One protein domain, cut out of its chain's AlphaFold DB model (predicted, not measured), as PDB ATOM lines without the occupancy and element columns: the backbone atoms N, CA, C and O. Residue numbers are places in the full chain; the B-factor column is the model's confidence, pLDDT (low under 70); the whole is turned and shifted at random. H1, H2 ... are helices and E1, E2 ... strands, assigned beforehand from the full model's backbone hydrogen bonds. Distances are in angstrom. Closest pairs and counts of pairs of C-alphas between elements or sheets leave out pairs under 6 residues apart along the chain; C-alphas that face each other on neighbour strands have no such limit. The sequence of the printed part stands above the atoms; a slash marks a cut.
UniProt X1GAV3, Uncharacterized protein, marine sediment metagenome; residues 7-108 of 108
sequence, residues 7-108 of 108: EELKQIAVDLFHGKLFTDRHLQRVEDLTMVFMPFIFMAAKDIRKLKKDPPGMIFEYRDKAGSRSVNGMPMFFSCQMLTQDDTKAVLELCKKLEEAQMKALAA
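Overview. This is residues 7 to 108 of the 108 residues of an uncharacterized protein of marine sediment metagenome (UniProt X1GAV3). A small three-stranded sheet, E1, E2 and E5, makes a wall; H1 and the first turns of the long helix H5 pack on one face of it and cross each other steeply. On the side of the sheet away from H5, the hairpin E3 and E4 makes a second small part with the short helices H2 and H3, while H4 touches no helix and residues 100 to 108 stick out as an arm. The printed part has 102 residues, in the order H1 E1 H2 H3 H4 E2 E3 E4 E5 H5; the class is mixed, helices and strands. Both sheets, E1 - E2 - E5 and E3 - E4, are antiparallel. The whole is only just compact, close to loose, with a radius of gyration of the C-alphas of 15.3 A, and elongated, spanning 53 by 32 by 23 A.

Along the chain. Find C-alpha 7 at (172.080, 182.866, 155.441); from there H1 runs to residue 17, 15.4 A. Next come E1, residues 21 to 23, then H2, residues 32 to 36, and H3, residues 38 to 41. H4 takes residues 45 to 53, 12.4 A. Look for E2 at residues 58 to 62, 13.1 A, beginning at C-alpha 58 at (171.009, 167.165, 147.703). E3 holds residues 66 to 71, 11.1 A, E4 residues 74 to 77 and E5 residues 81 to 83. H5 runs from residue 85 to C-alpha 106 at (163.635, 191.483, 132.238), 31.8 A.

Arrangement. Begin at E2, the inner strand: it pairs with E5 over residues 58 to 60 and with E1 over 60 to 62, a staggered pairing. Look at N 22 and O 61, 2.8 A apart, and at N 60 and O 81, 2.9 A. H1 and H5 are on one face of this sheet, two layers. H1 is 9.8 A over it and runs across the strands, at 78 degrees to E2 on the local plane. H1 and H5 touch at a steep tilt of 58 degrees, the same way; their closest C-alphas, Ala 13 and Val 91, are 5.0 A apart. E3 and E4 form a hairpin, with N 67 and O 76 at 2.8 A. The closest C-alphas of H2 and E4, Val 36 and Met 76, are 4.5 A apart. H2 and H3 touch only at the corner, and only just, with 3 pairs of C-alphas within 8 A. H4 is not on the sheet E1 E2 E5, and H4 and H5 are apart. In H1, H2, H4 and H5 every O i to N i+4 pair is within hydrogen-bond range; H3 is too short for such a pair.

Size, cuts and confidence. The C-alphas of Ala 45 and Ala 108, the two farthest apart, are 54.2 A from each other. Residues 100 to 108, of which 100 to 106 belong to H5, stand free; without them the body spans 37 by 32 by 22 A. The printed part has no cut. No link is long. The mean pLDDT of the printed part is 93.8, and no printed residue is under 70.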
ATOM      1  N   GLU A   7     171.056 182.172 156.223       98.19
ATOM      2  CA  GLU A   7     172.080 182.866 155.441       98.19
ATOM      3  C   GLU A   7     172.825 181.900 154.514       98.19
ATOM      4  O   GLU A   7     172.980 182.195 153.327       98.19
ATOM      5  N   GLU A   8     173.222 180.727 155.017       98.19
ATOM      6  CA  GLU A   8     173.853 179.685 154.202       98.19
ATOM      7  C   GLU A   8     172.910 179.202 153.093       98.19
ATOM      8  O   GLU A   8     173.312 179.129 151.933       98.19
ATOM      9  N   LEU A   9     171.639 178.930 153.413       98.50
ATOM     10  CA  LEU A   9     170.646 178.480 152.431       98.50
ATOM     11  C   LEU A   9     170.406 179.521 151.329       98.50
ATOM     12  O   LEU A   9     170.297 179.163 150.156       98.50
ATOM     13  N   LYS A  10     170.367 180.814 151.684       98.44
ATOM     14  CA  LYS A  10     170.286 181.912 150.708       98.44
ATOM     15  C   LYS A  10     171.493 181.927 149.781       98.44
ATOM     16  O   LYS A  10     171.310 182.015 148.570       98.44
ATOM     17  N   GLN A  11     172.700 181.823 150.333       98.56
ATOM     18  CA  GLN A  11     173.921 181.836 149.533       98.56
ATOM     19  C   GLN A  11     173.974 180.637 148.578       98.56
ATOM     20  O   GLN A  11     174.222 180.808 147.386       98.56
ATOM     21  N   ILE A  12     173.642 179.442 149.073       98.50
ATOM     22  CA  ILE A  12     173.575 178.221 148.265       98.50
ATOM     23  C   ILE A  12     172.546 178.369 147.138       98.50
ATOM     24  O   ILE A  12     172.834 177.987 146.008       98.50
ATOM     25  N   ALA A  13     171.370 178.944 147.408       98.50
ATOM     26  CA  ALA A  13     170.358 179.172 146.379       98.50
ATOM     27  C   ALA A  13     170.833 180.140 145.287       98.50
ATOM     28  O   ALA A  13     170.653 179.857 144.105       98.50
ATOM     29  N   VAL A  14     171.479 181.249 145.663       98.38
ATOM     30  CA  VAL A  14     172.064 182.206 144.709       98.38
ATOM     31  C   VAL A  14     173.127 181.528 143.845       98.38
ATOM     32  O   VAL A  14     173.116 181.653 142.622       98.38
ATOM     33  N   ASP A  15     174.032 180.771 144.458       98.56
ATOM     34  CA  ASP A  15     175.126 180.124 143.738       98.56
ATOM     35  C   ASP A  15     174.654 178.944 142.876       98.56
ATOM     36  O   ASP A  15     175.189 178.734 141.784       98.56
ATOM     37  N   LEU A  16     173.616 178.219 143.305       98.31
ATOM     38  CA  LEU A  16     172.942 177.214 142.485       98.31
ATOM     39  C   LEU A  16     172.275 177.860 141.268       98.31
ATOM     40  O   LEU A  16     172.487 177.407 140.145       98.31
ATOM     41  N   PHE A  17     171.513 178.932 141.489       97.62
ATOM     42  CA  PHE A  17     170.799 179.659 140.443       97.62
ATOM     43  C   PHE A  17     171.746 180.227 139.378       97.62
ATOM     44  O   PHE A  17     171.478 180.126 138.184       97.62
ATOM     45  N   HIS A  18     172.907 180.740 139.788       97.19
ATOM     46  CA  HIS A  18     173.948 181.216 138.871       97.19
ATOM     47  C   HIS A  18     174.850 180.107 138.304       97.19
ATOM     48  O   HIS A  18     175.857 180.404 137.662       97.19
ATOM     49  N   GLY A  19     174.530 178.832 138.540       96.75
ATOM     50  CA  GLY A  19     175.257 177.699 137.969       96.75
ATOM     51  C   GLY A  19     176.665 177.494 138.531       96.75
ATOM     52  O   GLY A  19     177.444 176.745 137.946       96.75
ATOM     53  N   LYS A  20     177.010 178.113 139.666       98.19
ATOM     54  CA  LYS A  20     178.319 177.944 140.323       98.19
ATOM     55  C   LYS A  20     178.457 176.588 141.014       98.19
ATOM     56  O   LYS A  20     179.576 176.136 141.249       98.19
ATOM     57  N   LEU A  21     177.337 175.937 141.319       98.31
ATOM     58  CA  LEU A  21     177.298 174.614 141.935       98.31
ATOM     59  C   LEU A  21     177.100 173.509 140.888       98.31
ATOM     60  O   LEU A  21     176.395 173.671 139.887       98.31
ATOM     61  N   PHE A  22     177.720 172.362 141.146       97.31
ATOM     62  CA  PHE A  22     177.394 171.080 140.537       97.31
ATOM     63  C   PHE A  22     176.692 170.223 141.589       97.31
ATOM     64  O   PHE A  22     177.122 170.178 142.737       97.31
ATOM     65  N   THR A  23     175.617 169.541 141.212       97.56
ATOM     66  CA  THR A  23     174.774 168.752 142.127       97.56
ATOM     67  C   THR A  23     174.590 167.329 141.615       97.56
ATOM     68  O   THR A  23     174.737 167.087 140.416       97.56
ATOM     69  N   ASP A  24     174.195 166.405 142.490       95.56
ATOM     70  CA  ASP A  24     173.831 165.026 142.135       95.56
ATOM     71  C   ASP A  24     172.753 164.941 141.044       95.56
ATOM     72  O   ASP A  24     172.729 163.993 140.266       95.56
ATOM     73  N   ARG A  25     171.919 165.976 140.905       95.12
ATOM     74  CA  ARG A  25     170.865 166.063 139.881       95.12
ATOM     75  C   ARG A  25     171.387 166.310 138.468       95.12
ATOM     76  O   ARG A  25     170.622 166.208 137.516       95.12
ATOM     77  N   HIS A  26     172.664 166.661 138.327       94.25
ATOM     78  CA  HIS A  26     173.325 166.751 137.025       94.25
ATOM     79  C   HIS A  26     173.842 165.389 136.543       94.25
ATOM     80  O   HIS A  26     174.278 165.277 135.400       94.25
ATOM     81  N   LEU A  27     173.824 164.364 137.403       92.44
ATOM     82  CA  LEU A  27     174.231 163.013 137.040       92.44
ATOM     83  C   LEU A  27     173.116 162.325 136.255       92.44
ATOM     84  O   LEU A  27     171.939 162.436 136.591       92.44
ATOM     85  N   GLN A  28     173.493 161.574 135.223       88.81
ATOM     86  CA  GLN A  28     172.540 160.753 134.471       88.81
ATOM     87  C   GLN A  28     172.323 159.388 135.121       88.81
ATOM     88  O   GLN A  28     171.272 158.772 134.941       88.81
ATOM     89  N   ARG A  29     173.325 158.902 135.861       88.38
ATOM     90  CA  ARG A  29     173.321 157.583 136.482       88.38
ATOM     91  C   ARG A  29     173.768 157.671 137.930       88.38
ATOM     92  O   ARG A  29     174.692 158.405 138.267       88.38
ATOM     93  N   VAL A  30     173.155 156.859 138.786       84.00
ATOM     94  CA  VAL A  30     173.502 156.798 140.215       84.00
ATOM     95  C   VAL A  30     174.932 156.290 140.418       84.00
ATOM     96  O   VAL A  30     175.615 156.724 141.342       84.00
ATOM     97  N   GLU A  31     175.414 155.415 139.533       86.19
ATOM     98  CA  GLU A  31     176.784 154.891 139.589       86.19
ATOM     99  C   GLU A  31     177.851 155.979 139.394       86.19
ATOM    100  O   GLU A  31     178.973 155.825 139.873       86.19
ATOM    101  N   ASP A  32     177.502 157.098 138.749       90.56
ATOM    102  CA  ASP A  32     178.423 158.217 138.547       90.56
ATOM    103  C   ASP A  32     178.692 158.987 139.845       90.56
ATOM    104  O   ASP A  32     179.694 159.695 139.943       90.56
ATOM    105  N   LEU A  33     177.851 158.818 140.874       91.25
ATOM    106  CA  LEU A  33     177.958 159.552 142.133       91.25
ATOM    107  C   LEU A  33     179.322 159.356 142.799       91.25
ATOM    108  O   LEU A  33     179.931 160.329 143.235       91.25
ATOM    109  N   THR A  34     179.821 158.121 142.868       90.44
ATOM    110  CA  THR A  34     181.107 157.829 143.521       90.44
ATOM    111  C   THR A  34     182.305 158.232 142.666       90.44
ATOM    112  O   THR A  34     183.375 158.477 143.214       90.44
ATOM    113  N   MET A  35     182.130 158.340 141.344       89.12
ATOM    114  CA  MET A  35     183.169 158.811 140.423       89.12
ATOM    115  C   MET A  35     183.278 160.339 140.404       89.12
ATOM    116  O   MET A  35     184.373 160.879 140.261       89.12
ATOM    117  N   VAL A  36     182.146 161.032 140.547       93.81
ATOM    118  CA  VAL A  36     182.072 162.498 140.556       93.81
ATOM    119  C   VAL A  36     182.352 163.052 141.950       93.81
ATOM    120  O   VAL A  36     183.105 164.009 142.075       93.81
ATOM    121  N   PHE A  37     181.817 162.440 143.005       94.88
ATOM    122  CA  PHE A  37     182.063 162.829 144.392       94.88
ATOM    123  C   PHE A  37     182.909 161.753 145.085       94.88
ATOM    124  O   PHE A  37     182.412 160.875 145.796       94.88
ATOM    125  N   MET A  38     184.227 161.852 144.908       92.12
ATOM    126  CA  MET A  38     185.199 160.870 145.401       92.12
ATOM    127  C   MET A  38     185.151 160.580 146.911       92.12
ATOM    128  O   MET A  38     185.499 159.453 147.278       92.12
ATOM    129  N   PRO A  39     184.717 161.494 147.813       93.06
ATOM    130  CA  PRO A  39     184.592 161.161 149.230       93.06
ATOM    131  C   PRO A  39     183.802 159.876 149.499       93.06
ATOM    132  O   PRO A  39     184.167 159.135 150.408       93.06
ATOM    133  N   PHE A  40     182.792 159.548 148.680       90.69
ATOM    134  CA  PHE A  40     181.990 158.330 148.853       90.69
ATOM    135  C   PHE A  40     182.782 157.028 148.683       90.69
ATOM    136  O   PHE A  40     182.421 156.032 149.306       90.69
ATOM    137  N   ILE A  41     183.864 157.020 147.894       89.06
ATOM    138  CA  ILE A  41     184.725 155.834 147.733       89.06
ATOM    139  C   ILE A  41     185.455 155.514 149.041       89.06
ATOM    140  O   ILE A  41     185.643 154.349 149.384       89.06
ATOM    141  N   PHE A  42     185.846 156.547 149.785       86.69
ATOM    142  CA  PHE A  42     186.629 156.416 151.013       86.69
ATOM    143  C   PHE A  42     185.767 156.414 152.284       86.69
ATOM    144  O   PHE A  42     186.301 156.343 153.392       86.69
ATOM    145  N   MET A  43     184.437 156.482 152.158       89.56
ATOM    146  CA  MET A  43     183.540 156.451 153.311       89.56
ATOM    147  C   MET A  43     183.548 155.083 153.995       89.56
ATOM    148  O   MET A  43     183.385 154.037 153.365       89.56
ATOM    149  N   ALA A  44     183.647 155.080 155.326       91.81
ATOM    150  CA  ALA A  44     183.524 153.851 156.092       91.81
ATOM    151  C   ALA A  44     182.093 153.288 156.003       91.81
ATOM    152  O   ALA A  44     181.104 154.025 155.978       91.81
ATOM    153  N   ALA A  45     181.955 151.960 156.058       89.88
ATOM    154  CA  ALA A  45     180.658 151.282 155.949       89.88
ATOM    155  C   ALA A  45     179.617 151.766 156.980       89.88
ATOM    156  O   ALA A  45     178.416 151.760 156.704       89.88
ATOM    157  N   LYS A  46     180.058 152.199 158.171       92.31
ATOM    158  CA  LYS A  46     179.182 152.791 159.196       92.31
ATOM    159  C   LYS A  46     178.534 154.100 158.725       92.31
ATOM    160  O   LYS A  46     177.350 154.306 158.974       92.31
ATOM    161  N   ASP A  47     179.278 154.931 158.003       90.00
ATOM    162  CA  ASP A  47     178.827 156.243 157.550       90.00
ATOM    163  C   ASP A  47     177.924 156.087 156.322       90.00
ATOM    164  O   ASP A  47     176.879 156.725 156.239       90.00
ATOM    165  N   ILE A  48     178.227 155.118 155.447       88.81
ATOM    166  CA  ILE A  48     177.324 154.706 154.359       88.81
ATOM    167  C   ILE A  48     175.984 154.216 154.924       88.81
ATOM    168  O   ILE A  48     174.925 154.595 154.427       88.81
ATOM    169  N   ARG A  49     175.994 153.390 155.982       90.56
ATOM    170  CA  ARG A  49     174.752 152.951 156.646       90.56
ATOM    171  C   ARG A  49     173.965 154.125 157.226       90.56
ATOM    172  O   ARG A  49     172.741 154.122 157.132       90.56
ATOM    173  N   LYS A  50     174.650 155.123 157.794       89.88
ATOM    174  CA  LYS A  50     174.016 156.345 158.301       89.88
ATOM    175  C   LYS A  50     173.330 157.120 157.174       89.88
ATOM    176  O   LYS A  50     172.159 157.444 157.325       89.88
ATOM    177  N   LEU A  51     174.003 157.319 156.038       89.56
ATOM    178  CA  LEU A  51     173.413 157.969 154.861       89.56
ATOM    179  C   LEU A  51     172.253 157.173 154.255       89.56
ATOM    180  O   LEU A  51     171.286 157.756 153.797       89.56
ATOM    181  N   LYS A  52     172.300 155.837 154.276       89.56
ATOM    182  CA  LYS A  52     171.159 155.024 153.824       89.56
ATOM    183  C   LYS A  52     169.935 155.171 154.731       89.56
ATOM    184  O   LYS A  52     168.815 155.074 154.248       89.56
ATOM    185  N   LYS A  53     170.144 155.363 156.039       92.88
ATOM    186  CA  LYS A  53     169.067 155.563 157.020       92.88
ATOM    187  C   LYS A  53     168.485 156.981 156.963       92.88
ATOM    188  O   LYS A  53     167.290 157.142 157.171       92.88
ATOM    189  N   ASP A  54     169.332 157.976 156.722       92.12
ATOM    190  CA  ASP A  54     168.995 159.400 156.637       92.12
ATOM    191  C   ASP A  54     169.615 159.982 155.351       92.12
ATOM    192  O   ASP A  54     170.729 160.518 155.398       92.12
ATOM    193  N   PRO A  55     168.969 159.778 154.183       92.62
ATOM    194  CA  PRO A  55     169.538 160.159 152.896       92.62
ATOM    195  C   PRO A  55     169.530 161.681 152.693       92.62
ATOM    196  O   PRO A  55     168.531 162.341 153.004       92.62
ATOM    197  N   PRO A  56     170.610 162.251 152.125       95.38
ATOM    198  CA  PRO A  56     170.662 163.676 151.820       95.38
ATOM    199  C   PRO A  56     169.597 164.044 150.781       95.38
ATOM    200  O   PRO A  56     169.259 163.242 149.911       95.38
ATOM    201  N   GLY A  57     169.071 165.264 150.873       97.06
ATOM    202  CA  GLY A  57     168.157 165.811 149.864       97.06
ATOM    203  C   GLY A  57     168.879 166.320 148.617       97.06
ATOM    204  O   GLY A  57     168.319 166.312 147.518       97.06
ATOM    205  N   MET A  58     170.131 166.747 148.787       97.62
ATOM    206  CA  MET A  58     171.009 167.165 147.703       97.62
ATOM    207  C   MET A  58     172.462 166.972 148.117       97.62
ATOM    208  O   MET A  58     172.836 167.264 149.256       97.62
ATOM    209  N   ILE A  59     173.276 166.514 147.178       97.44
ATOM    210  CA  ILE A  59     174.730 166.477 147.270       97.44
ATOM    211  C   ILE A  59     175.256 167.460 146.235       97.44
ATOM    212  O   ILE A  59     174.821 167.457 145.084       97.44
ATOM    213  N   PHE A  60     176.184 168.318 146.628       98.06
ATOM    214  CA  PHE A  60     176.714 169.327 145.726       98.06
ATOM    215  C   PHE A  60     178.162 169.677 146.028       98.06
ATOM    216  O   PHE A  60     178.679 169.393 147.106       98.06
ATOM    217  N   GLU A  61     178.811 170.323 145.070       98.12
ATOM    218  CA  GLU A  61     180.089 170.992 145.269       98.12
ATOM    219  C   GLU A  61     180.199 172.207 144.339       98.12
ATOM    220  O   GLU A  61     179.542 172.271 143.295       98.12
ATOM    221  N   TYR A  62     181.014 173.190 144.713       97.81
ATOM    222  CA  TYR A  62     181.320 174.311 143.834       97.81
ATOM    223  C   TYR A  62     182.151 173.848 142.635       97.81
ATOM    224  O   TYR A  62     183.129 173.115 142.772       97.81
ATOM    225  N   ARG A  63     181.786 174.307 141.436       95.88
ATOM    226  CA  ARG A  63     182.461 173.922 140.184       95.88
ATOM    227  C   ARG A  63     183.939 174.305 140.158       95.88
ATOM    228  O   ARG A  63     184.720 173.610 139.518       95.88
ATOM    229  N   ASP A  64     184.329 175.364 140.864       96.25
ATOM    230  CA  ASP A  64     185.727 175.795 140.999       96.25
ATOM    231  C   ASP A  64     186.579 174.848 141.871       96.25
ATOM    232  O   ASP A  64     187.805 174.937 141.861       96.25
ATOM    233  N   LYS A  65     185.947 173.913 142.595       96.75
ATOM    234  CA  LYS A  65     186.607 172.824 143.331       96.75
ATOM    235  C   LYS A  65     186.782 171.556 142.501       96.75
ATOM    236  O   LYS A  65     187.300 170.566 143.021       96.75
ATOM    237  N   ALA A  66     186.350 171.554 141.240       95.19
ATOM    238  CA  ALA A  66     186.588 170.425 140.355       95.19
ATOM    239  C   ALA A  66     188.099 170.214 140.162       95.19
ATOM    240  O   ALA A  66     188.863 171.156 139.955       95.19
ATOM    241  N   GLY A  67     188.532 168.957 140.221       90.25
ATOM    242  CA  GLY A  67     189.887 168.570 139.862       90.25
ATOM    243  C   GLY A  67     190.172 168.814 138.378       90.25
ATOM    244  O   GLY A  67     189.271 168.973 137.559       90.25
ATOM    245  N   SER A  68     191.453 168.777 138.007       86.12
ATOM    246  CA  SER A  68     191.898 168.997 136.621       86.12
ATOM    247  C   SER A  68     191.482 167.897 135.638       86.12
ATOM    248  O   SER A  68     191.661 168.053 134.431       86.12
ATOM    249  N   ARG A  69     190.968 166.769 136.138       82.19
ATOM    250  CA  ARG A  69     190.538 165.622 135.337       82.19
ATOM    251  C   ARG A  69     189.020 165.503 135.340       82.19
ATOM    252  O   ARG A  69     188.368 165.792 136.340       82.19
ATOM    253  N   SER A  70     188.491 164.990 134.237       84.19
ATOM    254  CA  SER A  70     187.072 164.678 134.074       84.19
ATOM    255  C   SER A  70     186.866 163.175 133.912       84.19
ATOM    256  O   SER A  70     187.719 162.486 133.349       84.19
ATOM    257  N   VAL A  71     185.720 162.672 134.368       75.81
ATOM    258  CA  VAL A  71     185.278 161.286 134.151       75.81
ATOM    259  C   VAL A  71     184.049 161.329 133.256       75.81
ATOM    260  O   VAL A  71     183.054 161.938 133.627       75.81
ATOM    261  N   ASN A  72     184.118 160.736 132.062       80.69
ATOM    262  CA  ASN A  72     183.010 160.735 131.092       80.69
ATOM    263  C   ASN A  72     182.448 162.143 130.783       80.69
ATOM    264  O   ASN A  72     181.248 162.316 130.602       80.69
ATOM    265  N   GLY A  73     183.311 163.164 130.759       84.62
ATOM    266  CA  GLY A  73     182.909 164.561 130.537       84.62
ATOM    267  C   GLY A  73     182.328 165.279 131.764       84.62
ATOM    268  O   GLY A  73     181.985 166.454 131.666       84.62
ATOM    269  N   MET A  74     182.255 164.619 132.923       88.06
ATOM    270  CA  MET A  74     181.816 165.215 134.187       88.06
ATOM    271  C   MET A  74     183.002 165.658 135.054       88.06
ATOM    272  O   MET A  74     184.084 165.065 134.967       88.06
ATOM    273  N   PRO A  75     182.823 166.691 135.900       93.00
ATOM    274  CA  PRO A  75     183.831 167.076 136.882       93.00
ATOM    275  C   PRO A  75     184.076 165.953 137.894       93.00
ATOM    276  O   PRO A  75     183.211 165.117 138.143       93.00
ATOM    277  N   MET A  76     185.258 165.964 138.503       94.31
ATOM    278  CA  MET A  76     185.591 165.125 139.652       94.31
ATOM    279  C   MET A  76     185.869 166.024 140.854       94.31
ATOM    280  O   MET A  76     186.669 166.951 140.752       94.31
ATOM    281  N   PHE A  77     185.257 165.733 141.996       95.75
ATOM    282  CA  PHE A  77     185.417 166.479 143.238       95.75
ATOM    283  C   PHE A  77     186.028 165.594 144.324       95.75
ATOM    284  O   PHE A  77     185.590 164.467 144.559       95.75
ATOM    285  N   PHE A  78     187.031 166.132 145.021       94.19
ATOM    286  CA  PHE A  78     187.648 165.510 146.202       94.19
ATOM    287  C   PHE A  78     186.970 165.927 147.515       94.19
ATOM    288  O   PHE A  78     187.389 165.519 148.596       94.19
ATOM    289  N   SER A  79     185.907 166.718 147.415       95.12
ATOM    290  CA  SER A  79     185.024 167.124 148.498       95.12
ATOM    291  C   SER A  79     183.580 167.114 148.000       95.12
ATOM    292  O   SER A  79     183.316 167.015 146.802       95.12
ATOM    293  N   CYS A  80     182.636 167.130 148.932       95.62
ATOM    294  CA  CYS A  80     181.238 167.386 148.632       95.62
ATOM    295  C   CYS A  80     180.559 167.941 149.879       95.62
ATOM    296  O   CYS A  80     181.014 167.734 151.009       95.62
ATOM    297  N   GLN A  81     179.447 168.618 149.661       96.75
ATOM    298  CA  GLN A  81     178.547 169.101 150.689       96.75
ATOM    299  C   GLN A  81     177.197 168.412 150.532       96.75
ATOM    300  O   GLN A  81     176.824 167.972 149.445       96.75
ATOM    301  N   MET A  82     176.468 168.302 151.638       96.69
ATOM    302  CA  MET A  82     175.159 167.658 151.677       96.69
ATOM    303  C   MET A  82     174.151 168.576 152.357       96.69
ATOM    304  O   MET A  82     174.487 169.258 153.329       96.69
ATOM    305  N   LEU A  83     172.924 168.562 151.847       97.75
ATOM    306  CA  LEU A  83     171.761 169.199 152.452       97.75
ATOM    307  C   LEU A  83     170.793 168.138 152.968       97.75
ATOM    308  O   LEU A  83     170.664 167.056 152.383       97.75
ATOM    309  N   THR A  84     170.064 168.468 154.031       97.44
ATOM    310  CA  THR A  84     168.881 167.698 154.432       97.44
ATOM    311  C   THR A  84     167.770 167.845 153.389       97.44
ATOM    312  O   THR A  84     167.856 168.660 152.463       97.44
ATOM    313  N   GLN A  85     166.714 167.043 153.515       96.94
ATOM    314  CA  GLN A  85     165.523 167.173 152.669       96.94
ATOM    315  C   GLN A  85     164.865 168.555 152.835       96.94
ATOM    316  O   GLN A  85     164.490 169.184 151.844       96.94
ATOM    317  N   ASP A  86     164.796 169.057 154.070       97.56
ATOM    318  CA  ASP A  86     164.189 170.354 154.385       97.56
ATOM    319  C   ASP A  86     165.015 171.520 153.826       97.56
ATOM    320  O   ASP A  86     164.473 172.389 153.144       97.56
ATOM    321  N   ASP A  87     166.336 171.492 154.018       98.44
ATOM    322  CA  ASP A  87     167.250 172.493 153.458       98.44
ATOM    323  C   ASP A  87     167.206 172.497 151.929       98.44
ATOM    324  O   ASP A  87     167.176 173.549 151.289       98.44
ATOM    325  N   THR A  88     167.154 171.306 151.330       98.50
ATOM    326  CA  THR A  88     167.010 171.143 149.882       98.50
ATOM    327  C   THR A  88     165.736 171.815 149.388       98.50
ATOM    328  O   THR A  88     165.770 172.546 148.399       98.50
ATOM    329  N   LYS A  89     164.610 171.600 150.073       98.38
ATOM    330  CA  LYS A  89     163.342 172.245 149.727       98.38
ATOM    331  C   LYS A  89     163.452 173.768 149.839       98.38
ATOM    332  O   LYS A  89     163.074 174.464 148.898       98.38
ATOM    333  N   ALA A  90     164.024 174.272 150.931       98.44
ATOM    334  CA  ALA A  90     164.213 175.704 151.150       98.44
ATOM    335  C   ALA A  90     165.077 176.356 150.053       98.44
ATOM    336  O   ALA A  90     164.711 177.403 149.516       98.44
ATOM    337  N   VAL A  91     166.186 175.718 149.660       98.50
ATOM    338  CA  VAL A  91     167.057 176.191 148.569       98.50
ATOM    339  C   VAL A  91     166.306 176.264 147.242       98.50
ATOM    340  O   VAL A  91     166.415 177.263 146.534       98.50
ATOM    341  N   LEU A  92     165.520 175.242 146.895       98.25
ATOM    342  CA  LEU A  92     164.773 175.229 145.632       98.25
ATOM    343  C   LEU A  92     163.658 176.277 145.607       98.25
ATOM    344  O   LEU A  92     163.443 176.918 144.578       98.25
ATOM    345  N   GLU A  93     162.977 176.498 146.732       98.44
ATOM    346  CA  GLU A  93     161.996 177.579 146.858       98.44
ATOM    347  C   GLU A  93     162.645 178.961 146.690       98.44
ATOM    348  O   GLU A  93     162.072 179.840 146.044       98.44
ATOM    349  N   LEU A  94     163.852 179.159 147.227       98.50
ATOM    350  CA  LEU A  94     164.625 180.384 147.027       98.50
ATOM    351  C   LEU A  94     165.064 180.547 145.564       98.50
ATOM    352  O   LEU A  94     164.913 181.638 145.022       98.50
ATOM    353  N   CYS A  95     165.522 179.476 144.906       97.88
ATOM    354  CA  CYS A  95     165.860 179.499 143.476       97.88
ATOM    355  C   CYS A  95     164.660 179.923 142.622       97.88
ATOM    356  O   CYS A  95     164.795 180.785 141.760       97.88
ATOM    357  N   LYS A  96     163.467 179.387 142.912       98.06
ATOM    358  CA  LYS A  96     162.230 179.777 142.226       98.06
ATOM    359  C   LYS A  96     161.913 181.268 142.404       98.06
ATOM    360  O   LYS A  96     161.554 181.943 141.446       98.06
ATOM    361  N   LYS A  97     162.082 181.812 143.615       98.00
ATOM    362  CA  LYS A  97     161.886 183.253 143.870       98.00
ATOM    363  C   LYS A  97     162.891 184.123 143.110       98.00
ATOM    364  O   LYS A  97     162.519 185.198 142.645       98.00
ATOM    365  N   LEU A  98     164.145 183.676 142.991       97.69
ATOM    366  CA  LEU A  98     165.174 184.365 142.204       97.69
ATOM    367  C   LEU A  98     164.816 184.381 140.713       97.69
ATOM    368  O   LEU A  98     164.888 185.435 140.086       97.69
ATOM    369  N   GLU A  99     164.356 183.251 140.177       96.44
ATOM    370  CA  GLU A  99     163.880 183.138 138.795       96.44
ATOM    371  C   GLU A  99     162.711 184.097 138.521       96.44
ATOM    372  O   GLU A  99     162.758 184.889 137.580       96.44
ATOM    373  N   GLU A 100     161.692 184.099 139.387       97.06
ATOM    374  CA  GLU A 100     160.546 185.008 139.279       97.06
ATOM    375  C   GLU A 100     160.965 186.487 139.329       97.06
ATOM    376  O   GLU A 100     160.420 187.313 138.593       97.06
ATOM    377  N   ALA A 101     161.927 186.840 140.186       96.25
ATOM    378  CA  ALA A 101     162.451 188.199 140.286       96.25
ATOM    379  C   ALA A 101     163.241 188.612 139.032       96.25
ATOM    380  O   ALA A 101     163.036 189.717 138.527       96.25
ATOM    381  N   GLN A 102     164.092 187.730 138.497       94.69
ATOM    382  CA  GLN A 102     164.850 187.993 137.272       94.69
ATOM    383  C   GLN A 102     163.924 188.141 136.060       94.69
ATOM    384  O   GLN A 102     164.093 189.068 135.271       94.69
ATOM    385  N   MET A 103     162.913 187.280 135.935       95.31
ATOM    386  CA  MET A 103     161.926 187.369 134.856       95.31
ATOM    387  C   MET A 103     161.130 188.676 134.909       95.31
ATOM    388  O   MET A 103     160.918 189.303 133.875       95.31
ATOM    389  N   LYS A 104     160.732 189.127 136.106       95.94
ATOM    390  CA  LYS A 104     160.080 190.435 136.285       95.94
ATOM    391  C   LYS A 104     160.995 191.595 135.902       95.94
ATOM    392  O   LYS A 104     160.529 192.525 135.259       95.94
ATOM    393  N   ALA A 105     162.276 191.537 136.271       94.69
ATOM    394  CA  ALA A 105     163.247 192.574 135.928       94.69
ATOM    395  C   ALA A 105     163.532 192.654 134.419       94.69
ATOM    396  O   ALA A 105     163.780 193.739 133.915       94.69
ATOM    397  N   LEU A 106     163.481 191.527 133.700       92.56
ATOM    398  CA  LEU A 106     163.635 191.483 132.238       92.56
ATOM    399  C   LEU A 106     162.384 191.953 131.476       92.56
ATOM    400  O   LEU A 106     162.477 192.264 130.293       92.56
ATOM    401  N   ALA A 107     161.221 191.953 132.131       89.06
ATOM    402  CA  ALA A 107     159.944 192.365 131.549       89.06
ATOM    403  C   ALA A 107     159.575 193.836 131.838       89.06
ATOM    404  O   ALA A 107     158.530 194.286 131.365       89.06
ATOM    405  N   ALA A 108     160.388 194.545 132.630       77.88
ATOM    406  CA  ALA A 108     160.231 195.957 132.988       77.88
ATOM    407  C   ALA A 108     161.122 196.850 132.114       77.88
ATOM    408  O   ALA A 108     160.661 197.964 131.779       77.88
TER     409      ALA A 108